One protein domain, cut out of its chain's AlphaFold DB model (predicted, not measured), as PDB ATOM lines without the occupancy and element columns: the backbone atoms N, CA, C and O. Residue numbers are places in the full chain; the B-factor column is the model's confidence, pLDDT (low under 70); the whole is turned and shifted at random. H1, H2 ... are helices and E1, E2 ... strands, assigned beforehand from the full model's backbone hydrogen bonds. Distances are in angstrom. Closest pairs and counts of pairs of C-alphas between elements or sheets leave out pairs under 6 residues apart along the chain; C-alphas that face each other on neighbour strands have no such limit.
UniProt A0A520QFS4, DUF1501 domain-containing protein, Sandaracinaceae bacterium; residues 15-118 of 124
ATOM      1  N   LEU A  15     324.449  83.539 117.905       86.62
ATOM      2  CA  LEU A  15     323.362  83.701 118.875       86.62
ATOM      3  C   LEU A  15     323.849  84.306 120.202       86.62
ATOM      4  O   LEU A  15     323.126  85.071 120.820       86.62
ATOM      5  N   GLN A  16     325.066  84.007 120.655       84.69
ATOM      6  CA  GLN A  16     325.602  84.589 121.894       84.69
ATOM      7  C   GLN A  16     325.980  86.071 121.756       84.69
ATOM      8  O   GLN A  16     326.062  86.751 122.777       84.69
ATOM      9  N   ASP A  17     326.169  86.563 120.528       86.75
ATOM     10  CA  ASP A  17     326.447  87.975 120.227       86.75
ATOM     11  C   ASP A  17     325.237  88.744 119.683       86.75
ATOM     12  O   ASP A  17     325.306  89.958 119.511       86.75
ATOM     13  N   THR A  18     324.114  88.062 119.464       87.50
ATOM     14  CA  THR A  18     322.870  88.676 118.998       87.50
ATOM     15  C   THR A  18     321.824  88.614 120.097       87.50
ATOM     16  O   THR A  18     321.446  87.527 120.532       87.50
ATOM     17  N   LEU A  19     321.304  89.769 120.507       88.94
ATOM     18  CA  LEU A  19     320.069  89.820 121.283       88.94
ATOM     19  C   LEU A  19     318.887  89.532 120.349       88.94
ATOM     20  O   LEU A  19     318.638  90.273 119.400       88.94
ATOM     21  N   VAL A  20     318.163  88.449 120.617       88.25
ATOM     22  CA  VAL A  20     316.936  88.083 119.906       88.25
ATOM     23  C   VAL A  20     315.754  88.366 120.816       88.25
ATOM     24  O   VAL A  20     315.687  87.847 121.931       88.25
ATOM     25  N   VAL A  21     314.812  89.159 120.313       86.50
ATOM     26  CA  VAL A  21     313.563  89.488 120.999       86.50
ATOM     27  C   VAL A  21     312.408  89.098 120.093       86.50
ATOM     28  O   VAL A  21     312.336  89.537 118.946       86.50
ATOM     29  N   VAL A  22     311.503  88.276 120.609       83.62
ATOM     30  CA  VAL A  22     310.210  87.999 119.981       83.62
ATOM     31  C   VAL A  22     309.157  88.638 120.860       83.62
ATOM     32  O   VAL A  22     309.084  88.311 122.038       83.62
ATOM     33  N   PHE A  23     308.366  89.549 120.311       78.69
ATOM     34  CA  PHE A  23     307.390  90.341 121.051       78.69
ATOM     35  C   PHE A  23     306.023  90.224 120.383       78.69
ATOM     36  O   PHE A  23     305.931  90.244 119.154       78.69
ATOM     37  N   SER A  24     304.972  90.130 121.197       74.62
ATOM     38  CA  SER A  24     303.591  90.283 120.744       74.62
ATOM     39  C   SER A  24     302.979  91.533 121.359       74.62
ATOM     40  O   SER A  24     303.021  91.709 122.578       74.62
ATOM     41  N   GLU A  25     302.374  92.370 120.518       68.62
ATOM     42  CA  GLU A  25     301.652  93.575 120.944       68.62
ATOM     43  C   GLU A  25     300.383  93.228 121.738       68.62
ATOM     44  O   GLU A  25     299.999  93.958 122.649       68.62
ATOM     45  N   PHE A  26     299.779  92.071 121.448       66.12
ATOM     46  CA  PHE A  26     298.555  91.600 122.091       66.12
ATOM     47  C   PHE A  26     298.670  90.129 122.488       66.12
ATOM     48  O   PHE A  26     299.298  89.325 121.790       66.12
ATOM     49  N   ALA A  27     298.016  89.751 123.585       60.34
ATOM     50  CA  ALA A  27     297.811  88.350 123.932       60.34
ATOM     51  C   ALA A  27     296.507  87.840 123.308       60.34
ATOM     52  O   ALA A  27     295.444  88.438 123.485       60.34
ATOM     53  N   ARG A  28     296.579  86.693 122.626       58.53
ATOM     54  CA  ARG A  28     295.404  86.020 122.061       58.53
ATOM     55  C   ARG A  28     294.790  85.080 123.095       58.53
ATOM     56  O   ARG A  28     295.494  84.235 123.646       58.53
ATOM     57  N   SER A  29     293.486  85.191 123.350       54.66
ATOM     58  CA  SER A  29     292.789  84.249 124.236       54.66
ATOM     59  C   SER A  29     292.261  83.025 123.485       54.66
ATOM     60  O   SER A  29     291.937  83.082 122.298       54.66
ATOM     61  N   TRP A  30     292.141  81.896 124.191       48.88
ATOM     62  CA  TRP A  30     291.351  80.764 123.713       48.88
ATOM     63  C   TRP A  30     289.859  81.113 123.810       48.88
ATOM     64  O   TRP A  30     289.295  81.275 124.891       48.88
ATOM     65  N   TRP A  31     289.249  81.245 122.636       41.78
ATOM     66  CA  TRP A  31     287.858  81.588 122.346       41.78
ATOM     67  C   TRP A  31     286.812  81.051 123.341       41.78
ATOM     68  O   TRP A  31     286.471  79.869 123.285       41.78
ATOM     69  N   LYS A  32     286.229  81.938 124.173       54.50
ATOM     70  CA  LYS A  32     284.868  81.771 124.752       54.50
ATOM     71  C   LYS A  32     284.069  83.064 125.015       54.50
ATOM     72  O   LYS A  32     282.866  82.951 125.227       54.50
ATOM     73  N   ARG A  33     284.664  84.271 125.035       56.03
ATOM     74  CA  ARG A  33     283.948  85.509 125.446       56.03
ATOM     75  C   ARG A  33     284.197  86.771 124.605       56.03
ATOM     76  O   ARG A  33     283.969  87.870 125.090       56.03
ATOM     77  N   GLY A  34     284.569  86.617 123.335       53.62
ATOM     78  CA  GLY A  34     284.420  87.698 122.350       53.62
ATOM     79  C   GLY A  34     285.411  88.860 122.436       53.62
ATOM     80  O   GLY A  34     285.183  89.848 121.750       53.62
ATOM     81  N   ASP A  35     286.498  88.739 123.203       56.19
ATOM     82  CA  ASP A  35     287.604  89.699 123.147       56.19
ATOM     83  C   ASP A  35     288.900  89.005 122.693       56.19
ATOM     84  O   ASP A  35     289.352  88.020 123.295       56.19
ATOM     85  N   ASP A  36     289.434  89.473 121.562       55.91
ATOM     86  CA  ASP A  36     290.587  88.897 120.841       55.91
ATOM     87  C   ASP A  36     291.874  89.715 121.068       55.91
ATOM     88  O   ASP A  36     292.938  89.321 120.596       55.91
ATOM     89  N   HIS A  37     291.802  90.834 121.807       61.47
ATOM     90  CA  HIS A  37     292.917  91.772 121.977       61.47
ATOM     91  C   HIS A  37     293.065  92.216 123.437       61.47
ATOM     92  O   HIS A  37     292.564  93.262 123.845       61.47
ATOM     93  N   TRP A  38     293.799  91.439 124.237       62.09
ATOM     94  CA  TRP A  38     294.153  91.854 125.596       62.09
ATOM     95  C   TRP A  38     295.503  92.577 125.607       62.09
ATOM     96  O   TRP A  38     296.446  92.125 124.953       62.09
ATOM     97  N   GLN A  39     295.612  93.654 126.392       57.22
ATOM     98  CA  GLN A  39     296.808  94.513 126.496       57.22
ATOM     99  C   GLN A  39     297.996  93.866 127.239       57.22
ATOM    100  O   GLN A  39     298.800  94.559 127.858       57.22
ATOM    101  N   HIS A  40     298.131  92.539 127.189       61.88
ATOM    102  CA  HIS A  40     299.231  91.835 127.844       61.88
ATOM    103  C   HIS A  40     300.323  91.534 126.847       61.88
ATOM    104  O   HIS A  40     300.191  90.670 125.978       61.88
ATOM    105  N   THR A  41     301.427  92.240 127.017       64.00
ATOM    106  CA  THR A  41     302.655  91.961 126.305       64.00
ATOM    107  C   THR A  41     303.258  90.651 126.804       64.00
ATOM    108  O   THR A  41     303.449  90.440 128.002       64.00
ATOM    109  N   SER A  42     303.612  89.779 125.865       67.75
ATOM    110  CA  SER A  42     304.555  88.693 126.122       67.75
ATOM    111  C   SER A  42     305.761  88.872 125.215       67.75
ATOM    112  O   SER A  42     305.620  89.219 124.038       67.75
ATOM    113  N   ALA A  43     306.946  88.648 125.772       75.88
ATOM    114  CA  ALA A  43     308.173  88.647 125.005       75.88
ATOM    115  C   ALA A  43     309.070  87.470 125.388       75.88
ATOM    116  O   ALA A  43     309.144  87.061 126.547       75.88
ATOM    117  N   MET A  44     309.775  86.937 124.401       77.75
ATOM    118  CA  MET A  44     310.841  85.964 124.583       77.75
ATOM    119  C   MET A  44     312.172  86.623 124.237       77.75
ATOM    120  O   MET A  44     312.319  87.222 123.173       77.75
ATOM    121  N   PHE A  45     313.141  86.457 125.126       84.25
ATOM    122  CA  PHE A  45     314.509  86.930 125.012       84.25
ATOM    123  C   PHE A  45     315.455  85.739 124.864       84.25
ATOM    124  O   PHE A  45     315.365  84.752 125.600       84.25
ATOM    125  N   ALA A  46     316.403  85.833 123.937       82.56
ATOM    126  CA  ALA A  46     317.460  84.845 123.766       82.56
ATOM    127  C   ALA A  46     318.753  85.497 123.268       82.56
ATOM    128  O   ALA A  46     318.729  86.561 122.655       82.56
ATOM    129  N   GLY A  47     319.880  84.821 123.492       81.88
ATOM    130  CA  GLY A  47     321.180  85.294 123.016       81.88
ATOM    131  C   GLY A  47     321.708  86.514 123.775       81.88
ATOM    132  O   GLY A  47     321.242  86.796 124.871       81.88
ATOM    133  N   GLY A  48     322.721  87.186 123.227       75.94
ATOM    134  CA  GLY A  48     323.178  88.530 123.626       75.94
ATOM    135  C   GLY A  48     323.071  88.910 125.113       75.94
ATOM    136  O   GLY A  48     322.401  89.879 125.443       75.94
ATOM    137  N   GLY A  49     323.695  88.154 126.023       72.25
ATOM    138  CA  GLY A  49     323.701  88.493 127.458       72.25
ATOM    139  C   GLY A  49     322.409  88.181 128.230       72.25
ATOM    140  O   GLY A  49     322.302  88.558 129.392       72.25
ATOM    141  N   VAL A  50     321.445  87.471 127.637       80.12
ATOM    142  CA  VAL A  50     320.248  86.927 128.310       80.12
ATOM    143  C   VAL A  50     320.615  85.660 129.089       80.12
ATOM    144  O   VAL A  50     321.279  84.760 128.565       80.12
ATOM    145  N   GLY A  51     320.163  85.545 130.339       71.50
ATOM    146  CA  GLY A  51     320.440  84.384 131.183       71.50
ATOM    147  C   GLY A  51     319.573  83.188 130.794       71.50
ATOM    148  O   GLY A  51     318.454  83.112 131.267       71.50
ATOM    149  N   GLN A  52     320.074  82.259 129.969       66.31
ATOM    150  CA  GLN A  52     319.369  81.042 129.509       66.31
ATOM    151  C   GLN A  52     317.915  81.285 129.050       66.31
ATOM    152  O   GLN A  52     316.994  81.048 129.821       66.31
ATOM    153  N   SER A  53     317.722  81.717 127.793       60.81
ATOM    154  CA  SER A  53     316.421  81.860 127.095       60.81
ATOM    155  C   SER A  53     315.235  82.199 128.010       60.81
ATOM    156  O   SER A  53     314.542  81.308 128.504       60.81
ATOM    157  N   ARG A  54     314.990  83.489 128.231       72.94
ATOM    158  CA  ARG A  54     313.975  83.960 129.180       72.94
ATOM    159  C   ARG A  54     312.701  84.352 128.461       72.94
ATOM    160  O   ARG A  54     312.734  85.122 127.510       72.94
ATOM    161  N   SER A  55     311.576  83.869 128.964       70.19
ATOM    162  CA  SER A  55     310.262  84.382 128.592       70.19
ATOM    163  C   SER A  55     309.773  85.310 129.693       70.19
ATOM    164  O   SER A  55     309.880  84.981 130.873       70.19
ATOM    165  N   VAL A  56     309.245  86.460 129.298       72.56
ATOM    166  CA  VAL A  56     308.681  87.475 130.182       72.56
ATOM    167  C   VAL A  56     307.247  87.746 129.756       72.56
ATOM    168  O   VAL A  56     306.947  87.886 128.569       72.56
ATOM    169  N   GLY A  57     306.366  87.835 130.745       67.69
ATOM    170  CA  GLY A  57     304.937  88.020 130.552       67.69
ATOM    171  C   GLY A  57     304.142  86.779 130.943       67.69
ATOM    172  O   GLY A  57     304.654  85.836 131.545       67.69
ATOM    173  N   GLY A  58     302.857  86.814 130.621       69.19
ATOM    174  CA  GLY A  58     301.851  85.894 131.139       69.19
ATOM    175  C   GLY A  58     300.642  86.683 131.621       69.19
ATOM    176  O   GLY A  58     300.708  87.903 131.765       69.19
ATOM    177  N   TYR A  59     299.533  85.996 131.857       70.75
ATOM    178  CA  TYR A  59     298.320  86.626 132.359       70.75
ATOM    179  C   TYR A  59     297.646  85.740 133.402       70.75
ATOM    180  O   TYR A  59     297.757  84.513 133.358       70.75
ATOM    181  N   THR A  60     296.918  86.372 134.313       69.06
ATOM    182  CA  THR A  60     295.958  85.720 135.203       69.06
ATOM    183  C   THR A  60     294.540  86.181 134.874       69.06
ATOM    184  O   THR A  60     294.327  87.259 134.317       69.06
ATOM    185  N   ILE A  61     293.560  85.337 135.188       73.12
ATOM    186  CA  ILE A  61     292.133  85.688 135.165       73.12
ATOM    187  C   ILE A  61     291.626  86.091 136.556       73.12
ATOM    188  O   ILE A  61     290.485  86.527 136.702       73.12
ATOM    189  N   ASP A  62     292.463  85.966 137.580       71.44
ATOM    190  CA  ASP A  62     292.149  86.467 138.909       71.44
ATOM    191  C   ASP A  62     292.270  87.995 138.894       71.44
ATOM    192  O   ASP A  62     293.268  88.547 138.438       71.44
ATOM    193  N   GLY A  63     291.224  88.695 139.338       67.56
ATOM    194  CA  GLY A  63     291.155  90.157 139.222       67.56
ATOM    195  C   GLY A  63     290.794  90.666 137.821       67.56
ATOM    196  O   GLY A  63     290.939  91.856 137.554       67.56
ATOM    197  N   MET A  64     290.301  89.787 136.936       68.75
ATOM    198  CA  MET A  64     289.829  90.146 135.595       68.75
ATOM    199  C   MET A  64     288.766  91.252 135.648       68.75
ATOM    200  O   MET A  64     287.757  91.138 136.345       68.75
ATOM    201  N   HIS A  65     288.965  92.302 134.857       65.50
ATOM    202  CA  HIS A  65     288.001  93.386 134.663       65.50
ATOM    203  C   HIS A  65     287.403  93.345 133.250       65.50
ATOM    204  O   HIS A  65     287.691  92.440 132.467       65.50
ATOM    205  N   SER A  66     286.560  94.316 132.889       63.41
ATOM    206  CA  SER A  66     285.896  94.363 131.574       63.41
ATOM    207  C   SER A  66     286.865  94.364 130.386       63.41
ATOM    208  O   SER A  66     286.471  93.951 129.304       63.41
ATOM    209  N   ALA A  67     288.116  94.783 130.598       60.84
ATOM    210  CA  ALA A  67     289.208  94.749 129.622       60.84
ATOM    211  C   ALA A  67     290.106  93.496 129.732       60.84
ATOM    212  O   ALA A  67     291.222  93.500 129.222       60.84
ATOM    213  N   GLY A  68     289.642  92.440 130.414       66.00
ATOM    214  CA  GLY A  68     290.241  91.101 130.377       66.00
ATOM    215  C   GLY A  68     291.140  90.717 131.511       66.00
ATOM    216  O   GLY A  68     291.048  91.287 132.598       66.00
ATOM    217  N   GLY A  69     291.950  89.681 131.240       66.88
ATOM    218  CA  GLY A  69     292.957  89.174 132.170       66.88
ATOM    219  C   GLY A  69     293.904  90.283 132.614       66.88
ATOM    220  O   GLY A  69     293.850  91.395 132.094       66.88
ATOM    221  N   VAL A  70     294.775  89.994 133.567       70.81
ATOM    222  CA  VAL A  70     295.764  90.949 134.081       70.81
ATOM    223  C   VAL A  70     297.150  90.356 133.882       70.81
ATOM    224  O   VAL A  70     297.335  89.155 134.083       70.81
ATOM    225  N   GLY A  71     298.119  91.172 133.464       74.56
ATOM    226  CA  GLY A  71     299.502  90.738 133.316       74.56
ATOM    227  C   GLY A  71     300.051  90.276 134.662       74.56
ATOM    228  O   GLY A  71     299.804  90.917 135.684       74.56
ATOM    229  N   VAL A  72     300.771  89.154 134.681       80.12
ATOM    230  CA  VAL A  72     301.401  88.684 135.924       80.12
ATOM    231  C   VAL A  72     302.499  89.678 136.322       80.12
ATOM    232  O   VAL A  72     303.334  89.997 135.468       80.12
ATOM    233  N   PRO A  73     302.509  90.186 137.572       86.81
ATOM    234  CA  PRO A  73     303.545  91.100 138.018       86.81
ATOM    235  C   PRO A  73     304.948  90.506 137.897       86.81
ATOM    236  O   PRO A  73     305.163  89.318 138.144       86.81
ATOM    237  N   VAL A  74     305.902  91.347 137.514       87.56
ATOM    238  CA  VAL A  74     307.329  91.021 137.469       87.56
ATOM    239  C   VAL A  74     308.106  92.046 138.281       87.56
ATOM    240  O   VAL A  74     307.668  93.186 138.438       87.56
ATOM    241  N   ALA A  75     309.270  91.641 138.784       93.19
ATOM    242  CA  ALA A  75     310.184  92.558 139.446       93.19
ATOM    243  C   ALA A  75     310.872  93.456 138.408       93.19
ATOM    244  O   ALA A  75     311.472  92.972 137.442       93.19
ATOM    245  N   VAL A  76     310.794  94.762 138.632       93.88
ATOM    246  CA  VAL A  76     311.328  95.817 137.774       93.88
ATOM    247  C   VAL A  76     312.239  96.712 138.605       93.88
ATOM    248  O   VAL A  76     311.879  97.122 139.708       93.88
ATOM    249  N   ARG A  77     313.429  97.009 138.080       95.31
ATOM    250  CA  ARG A  77     314.353  97.997 138.645       95.31
ATOM    251  C   ARG A  77     314.279  99.285 137.838       95.31
ATOM    252  O   ARG A  77     314.717  99.299 136.688       95.31
ATOM    253  N   GLU A  78     313.719 100.336 138.421       92.81
ATOM    254  CA  GLU A  78     313.593 101.641 137.768       92.81
ATOM    255  C   GLU A  78     314.934 102.396 137.726       92.81
ATOM    256  O   GLU A  78     315.946 101.950 138.278       92.81
ATOM    257  N   GLU A  79     314.956 103.518 137.005       89.62
ATOM    258  CA  GLU A  79     316.161 104.317 136.739       89.62
ATOM    259  C   GLU A  79     316.860 104.807 138.021       89.62
ATOM    260  O   GLU A  79     318.088 104.838 138.089       89.62
ATOM    261  N   ASP A  80     316.091 105.135 139.061       89.62
ATOM    262  CA  ASP A  80     316.600 105.558 140.371       89.62
ATOM    263  C   ASP A  80     317.120 104.390 141.237       89.62
ATOM    264  O   ASP A  80     317.613 104.595 142.349       89.62
ATOM    265  N   GLY A  81     317.035 103.159 140.725       90.38
ATOM    266  CA  GLY A  81     317.413 101.932 141.411       90.38
ATOM    267  C   GLY A  81     316.313 101.344 142.296       90.38
ATOM    268  O   GLY A  81     316.539 100.281 142.884       90.38
ATOM    269  N   ALA A  82     315.141 101.978 142.391       93.44
ATOM    270  CA  ALA A  82     314.016 101.446 143.139       93.44
ATOM    271  C   ALA A  82     313.521 100.130 142.526       93.44
ATOM    272  O   ALA A  82     313.492  99.941 141.307       93.44
ATOM    273  N   LEU A  83     313.136  99.201 143.401       95.50
ATOM    274  CA  LEU A  83     312.549  97.926 143.014       95.50
ATOM    275  C   LEU A  83     311.035  98.005 143.151       95.50
ATOM    276  O   LEU A  83     310.513  98.257 144.238       95.50
ATOM    277  N   HIS A  84     310.348  97.729 142.052       93.81
ATOM    278  CA  HIS A  84     308.899  97.681 141.983       93.81
ATOM    279  C   HIS A  84     308.436  96.326 141.457       93.81
ATOM    280  O   HIS A  84     309.131  95.661 140.691       93.81
ATOM    281  N   GLU A  85     307.239  95.916 141.866       92.62
ATOM    282  CA  GLU A  85     306.569  94.739 141.326       92.62
ATOM    283  C   GLU A  85     305.252  95.184 140.693       92.62
ATOM    284  O   GLU A  85     304.366  95.710 141.370       92.62
ATOM    285  N   HIS A  86     305.140  95.028 139.377       87.44
ATOM    286  CA  HIS A  86     303.933  95.376 138.632       87.44
ATOM    287  C   HIS A  86     303.846  94.580 137.331       87.44
ATOM    288  O   HIS A  86     304.817  93.965 136.888       87.44
ATOM    289  N   ALA A  87     302.667  94.583 136.704       85.06
ATOM    290  CA  ALA A  87     302.508  94.021 135.367       85.06
ATOM    291  C   ALA A  87     303.476  94.731 134.397       85.06
ATOM    292  O   ALA A  87     303.535  95.967 134.413       85.06
ATOM    293  N   PRO A  88     304.249  93.996 133.582       82.38
ATOM    294  CA  PRO A  88     305.274  94.605 132.742       82.38
ATOM    295  C   PRO A  88     304.642  95.523 131.692       82.38
ATOM    296  O   PRO A  88     303.720  95.123 130.978       82.38
ATOM    297  N   ARG A  89     305.150  96.753 131.585       84.94
ATOM    298  CA  ARG A  89     304.734  97.729 130.573       84.94
ATOM    299  C   ARG A  89     305.649  97.613 129.361       84.94
ATOM    300  O   ARG A  89     306.796  97.184 129.469       84.94
ATOM    301  N   VAL A  90     305.184  98.083 128.204       83.44
ATOM    302  CA  VAL A  90     306.020  98.162 126.990       83.44
ATOM    303  C   VAL A  90     307.307  98.954 127.247       83.44
ATOM    304  O   VAL A  90     308.363  98.567 126.756       83.44
ATOM    305  N   SER A  91     307.244 100.014 128.059       89.12
ATOM    306  CA  SER A  91     308.420 100.803 128.426       89.12
ATOM    307  C   SER A  91     309.475  99.977 129.169       89.12
ATOM    308  O   SER A  91     310.657 100.142 128.878       89.12
ATOM    309  N   ASP A  92     309.065  99.034 130.024       90.31
ATOM    310  CA  ASP A  92     309.974  98.136 130.749       90.31
ATOM    311  C   ASP A  92     310.603  97.077 129.830       90.31
ATOM    312  O   ASP A  92     311.755  96.675 130.000       90.31
ATOM    313  N   PHE A  93     309.875  96.625 128.805       88.31
ATOM    314  CA  PHE A  93     310.452  95.755 127.778       88.31
ATOM    315  C   PHE A  93     311.514  96.495 126.965       88.31
ATOM    316  O   PHE A  93     312.609  95.971 126.770       88.31
ATOM    317  N   VAL A  94     311.209  97.710 126.504       89.88
ATOM    318  CA  VAL A  94     312.125  98.510 125.678       89.88
ATOM    319  C   VAL A  94     313.394  98.871 126.451       89.88
ATOM    320  O   VAL A  94     314.494  98.662 125.940       89.88
ATOM    321  N   SER A  95     313.273  99.332 127.697       92.75
ATOM    322  CA  SER A  95     314.432  99.573 128.565       92.75
ATOM    323  C   SER A  95     315.246  98.295 128.780       92.75
ATOM    324  O   SER A  95     316.464  98.333 128.640       92.75
ATOM    325  N   THR A  96     314.615  97.143 129.030       91.62
ATOM    326  CA  THR A  96     315.317  95.854 129.181       91.62
ATOM    327  C   THR A  96     316.103  95.474 127.922       91.62
ATOM    328  O   THR A  96     317.218  94.962 128.023       91.62
ATOM    329  N   ILE A  97     315.564  95.759 126.730       90.44
ATOM    330  CA  ILE A  97     316.266  95.561 125.454       90.44
ATOM    331  C   ILE A  97     317.498  96.465 125.378       90.44
ATOM    332  O   ILE A  97     318.588  95.968 125.099       90.44
ATOM    333  N   TYR A  98     317.359  97.761 125.671       92.06
ATOM    334  CA  TYR A  98     318.487  98.699 125.664       92.06
ATOM    335  C   TYR A  98     319.566  98.314 126.675       92.06
ATOM    336  O   TYR A  98     320.747  98.257 126.328       92.06
ATOM    337  N   ARG A  99     319.161  97.930 127.887       91.44
ATOM    338  CA  ARG A  99     320.065  97.391 128.905       91.44
ATOM    339  C   ARG A  99     320.768  96.115 128.419       91.44
ATOM    340  O   ARG A  99     321.969  95.965 128.629       91.44
ATOM    341  N   GLY A 100     320.064  95.222 127.720       87.88
ATOM    342  CA  GLY A 100     320.631  94.017 127.100       87.88
ATOM    343  C   GLY A 100     321.609  94.304 125.953       87.88
ATOM    344  O   GLY A 100     322.574  93.567 125.771       87.88
ATOM    345  N   MET A 101     321.409  95.405 125.225       87.25
ATOM    346  CA  MET A 101     322.341  95.917 124.213       87.25
ATOM    347  C   MET A 101     323.563  96.632 124.819       87.25
ATOM    348  O   MET A 101     324.477  96.990 124.079       87.25
ATOM    349  N   GLY A 102     323.597  96.812 126.143       88.75
ATOM    350  CA  GLY A 102     324.712  97.417 126.869       88.75
ATOM    351  C   GLY A 102     324.610  98.928 127.083       88.75
ATOM    352  O   GLY A 102     325.597  99.509 127.513       88.75
ATOM    353  N   LEU A 103     323.459  99.554 126.808       92.00
ATOM    354  CA  LEU A 103     323.246 100.987 127.055       92.00
ATOM    355  C   LEU A 103     322.919 101.218 128.527       92.00
ATOM    356  O   LEU A 103     322.009 100.561 129.033       92.00
ATOM    357  N   ASP A 104     323.597 102.146 129.194       92.00
ATOM    358  CA  ASP A 104     323.381 102.547 130.585       92.00
ATOM    359  C   ASP A 104     322.248 103.558 130.790       92.00
ATOM    360  O   ASP A 104     321.725 104.176 129.861       92.00
ATOM    361  N   TRP A 105     321.823 103.680 132.052       90.19
ATOM    362  CA  TRP A 105     320.865 104.699 132.470       90.19
ATOM    363  C   TRP A 105     321.408 106.087 132.098       90.19
ATOM    364  O   TRP A 105     322.575 106.386 132.344       90.19
ATOM    365  N   GLY A 106     320.576 106.919 131.468       89.94
ATOM    366  CA  GLY A 106     320.973 108.226 130.929       89.94
ATOM    367  C   GLY A 106     321.406 108.221 129.456       89.94
ATOM    368  O   GLY A 106     321.436 109.287 128.843       89.94
ATOM    369  N   GLU A 107     321.674 107.058 128.850       93.50
ATOM    370  CA  GLU A 107     321.917 106.958 127.397       93.50
ATOM    371  C   GLU A 107     320.619 106.888 126.577       93.50
ATOM    372  O   GLU A 107     320.632 107.023 125.352       93.50
ATOM    373  N   PHE A 108     319.481 106.698 127.243       92.94
ATOM    374  CA  PHE A 108     318.152 106.710 126.645       92.94
ATOM    375  C   PHE A 108     317.126 107.286 127.624       92.94
ATOM    376  O   PHE A 108     317.357 107.335 128.828       92.94
ATOM    377  N   PHE A 109     315.980 107.707 127.091       92.06
ATOM    378  CA  PHE A 109     314.852 108.204 127.872       92.06
ATOM    379  C   PHE A 109     313.544 107.693 127.270       92.06
ATOM    380  O   PHE A 109     313.317 107.830 126.066       92.06
ATOM    381  N   ILE A 110     312.677 107.132 128.113       89.56
ATOM    382  CA  ILE A 110     311.330 106.706 127.731       89.56
ATOM    383  C   ILE A 110     310.326 107.497 128.581       89.56
ATOM    384  O   ILE A 110     310.342 107.397 129.809       89.56
ATOM    385  N   PRO A 111     309.440 108.304 127.975       87.56
ATOM    386  CA  PRO A 111     308.457 109.059 128.738       87.56
ATOM    387  C   PRO A 111     307.446 108.123 129.419       87.56
ATOM    388  O   PRO A 111     307.053 107.105 128.854       87.56
ATOM    389  N   GLY A 112     306.981 108.503 130.613       84.50
ATOM    390  CA  GLY A 112     305.959 107.748 131.357       84.50
ATOM    391  C   GLY A 112     306.497 106.701 132.339       84.50
ATOM    392  O   GLY A 112     305.703 105.951 132.902       84.50
ATOM    393  N   GLY A 113     307.811 106.684 132.579       86.94
ATOM    394  CA  GLY A 113     308.456 105.765 133.516       86.94
ATOM    395  C   GLY A 113     308.789 104.414 132.880       86.94
ATOM    396  O   GLY A 113     308.048 103.880 132.048       86.94
ATOM    397  N   TYR A 114     309.949 103.884 133.250       93.44
ATOM    398  CA  TYR A 114     310.494 102.639 132.727       93.44
ATOM    399  C   TYR A 114     311.479 102.045 133.730       93.44
ATOM    400  O   TYR A 114     312.149 102.765 134.468       93.44
ATOM    401  N   GLY A 115     311.611 100.725 133.704       93.88
ATOM    402  CA  GLY A 115     312.653 100.029 134.441       93.88
ATOM    403  C   GLY A 115     313.085  98.745 133.754       93.88
ATOM    404  O   GLY A 115     312.500  98.310 132.772       93.88
ATOM    405  N   GLU A 116     314.163  98.151 134.231       94.00
ATOM    406  CA  GLU A 116     314.696  96.893 133.727       94.00
ATOM    407  C   GLU A 116     313.977  95.720 134.397       94.00
ATOM    408  O   GLU A 116     313.935  95.631 135.624       94.00
ATOM    409  N   ILE A 117     313.443  94.796 133.598       92.62
ATOM    410  CA  ILE A 117     312.809  93.576 134.095       92.62
ATOM    411  C   ILE A 117     313.901  92.629 134.591       92.62
ATOM    412  O   ILE A 117     314.776  92.188 133.834       92.62
ATOM    413  N   LEU A 118     313.849  92.302 135.879       91.38
ATOM    414  CA  LEU A 118     314.864  91.483 136.526       91.38
ATOM    415  C   LEU A 118     314.773  90.012 136.100       91.38
ATOM    416  O   LEU A 118     313.710  89.487 135.774       91.38
TER     417      LEU A 118
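What this domain is: This is residues 15 to 118 of the 124 residues of the protein "DUF1501 domain-containing protein" of Sandaracinaceae bacterium (UniProt A0A520QFS4). One helix, H1, sits between two small three-stranded sheets: it covers one face of the sheet E1 E2 E3 and lies beside the edge strand E8 of the sheet E7 E6 E8. A two-stranded hairpin, E4 and E5, lies toward one end of the domain, where the chain passes from the first sheet to the second, and the long loop of residues 25 to 41 reaches out toward that end too. The printed part has 104 residues, with eight named strands and one named helix in the order E1 E2 E3 E4 E5 E6 E7 H1 E8; the three sheets are antiparallel. The class is mixed, helices and strands, with under half of the residues in named elements. The whole is compact, with a radius of gyration of the C-alphas of 14.7 A and spans of 43 by 31 by 20 A.

Where its parts are: Find C-alpha 19 at (320.069, 89.820, 121.283); from there E1 runs through residues 19 to 24, 16.5 A long. Pass over residues 25 to 41 and you reach E2, residues 42 to 47, 17.3 A long. E3 is short, residues 54 to 56. E4, residues 59 to 65, is the longest strand by residues and measures 12.5 A; E5 follows at residues 68 to 71. E6 takes residues 74 to 78, 12.3 A, and E7 residues 83 to 86, 10.0 A. Look for C-alpha 90 at (306.020, 98.162, 126.990), where H1 begins; it runs 15.2 A to residue 100. The last strand, E8, residues 115 to 117, ends at C-alpha 117 at (312.809, 93.576, 134.095).

How they stand to each other: Begin with the sheet E1 E2 E3, a meander, each strand the antiparallel neighbour of the one before. In the hairpin E1 and E2, N 20 and O 46 are 2.8 A apart, within hydrogen-bond range; in the hairpin E2 and E3, so are N 45 and O 54 at 2.8 A. E3 runs on into E4 across a break of 2 residues, at 5 degrees. E4 and E5 form a hairpin with their directions at 130 degrees, and N 60 and O 70 are within hydrogen-bond range at 2.8 A. E5 then runs on into E6 across 2 residues, at 59 degrees. In the sheet E7 E6 E8, E6 is the inner strand: look at N 76 and O 84 of the hairpin E6 and E7, 2.8 A, and at N 116 and O 77 between E8 and E6, 2.8 A, both pairs within hydrogen-bond range. H1 is on the sheet E1 E2 E3 at a height of 10.0 A, over E2 and, only just, over E1, where 3 of its C-alphas fall. It runs along the strands, at 4 degrees to E2 on the local plane. H1 is also on the sheet E7 E6 E8, but at the sheet's level, with a height of 0.9 A; the closest C-alphas of H1 and E8 are those of Thr 96 and Glu 116, 4.7 A apart. In H1 every O i to N i+4 pair is within hydrogen-bond range. E3 and E8 are only just apart, their closest C-alphas 8.3 A from each other.

The domain as a whole: The two C-alphas farthest apart are those of Lys 32 and Gly 106, 45.2 A. The printed part has no cut from residue 15 to residue 118. Two links are long: E1 to E2, with 17 residues, and H1 to E8, with 14. The mean pLDDT of the printed part is 78.9; look for values under 70 at residues 25 to 42, 52 to 53, 57 to 58, 60 and 63 to 69.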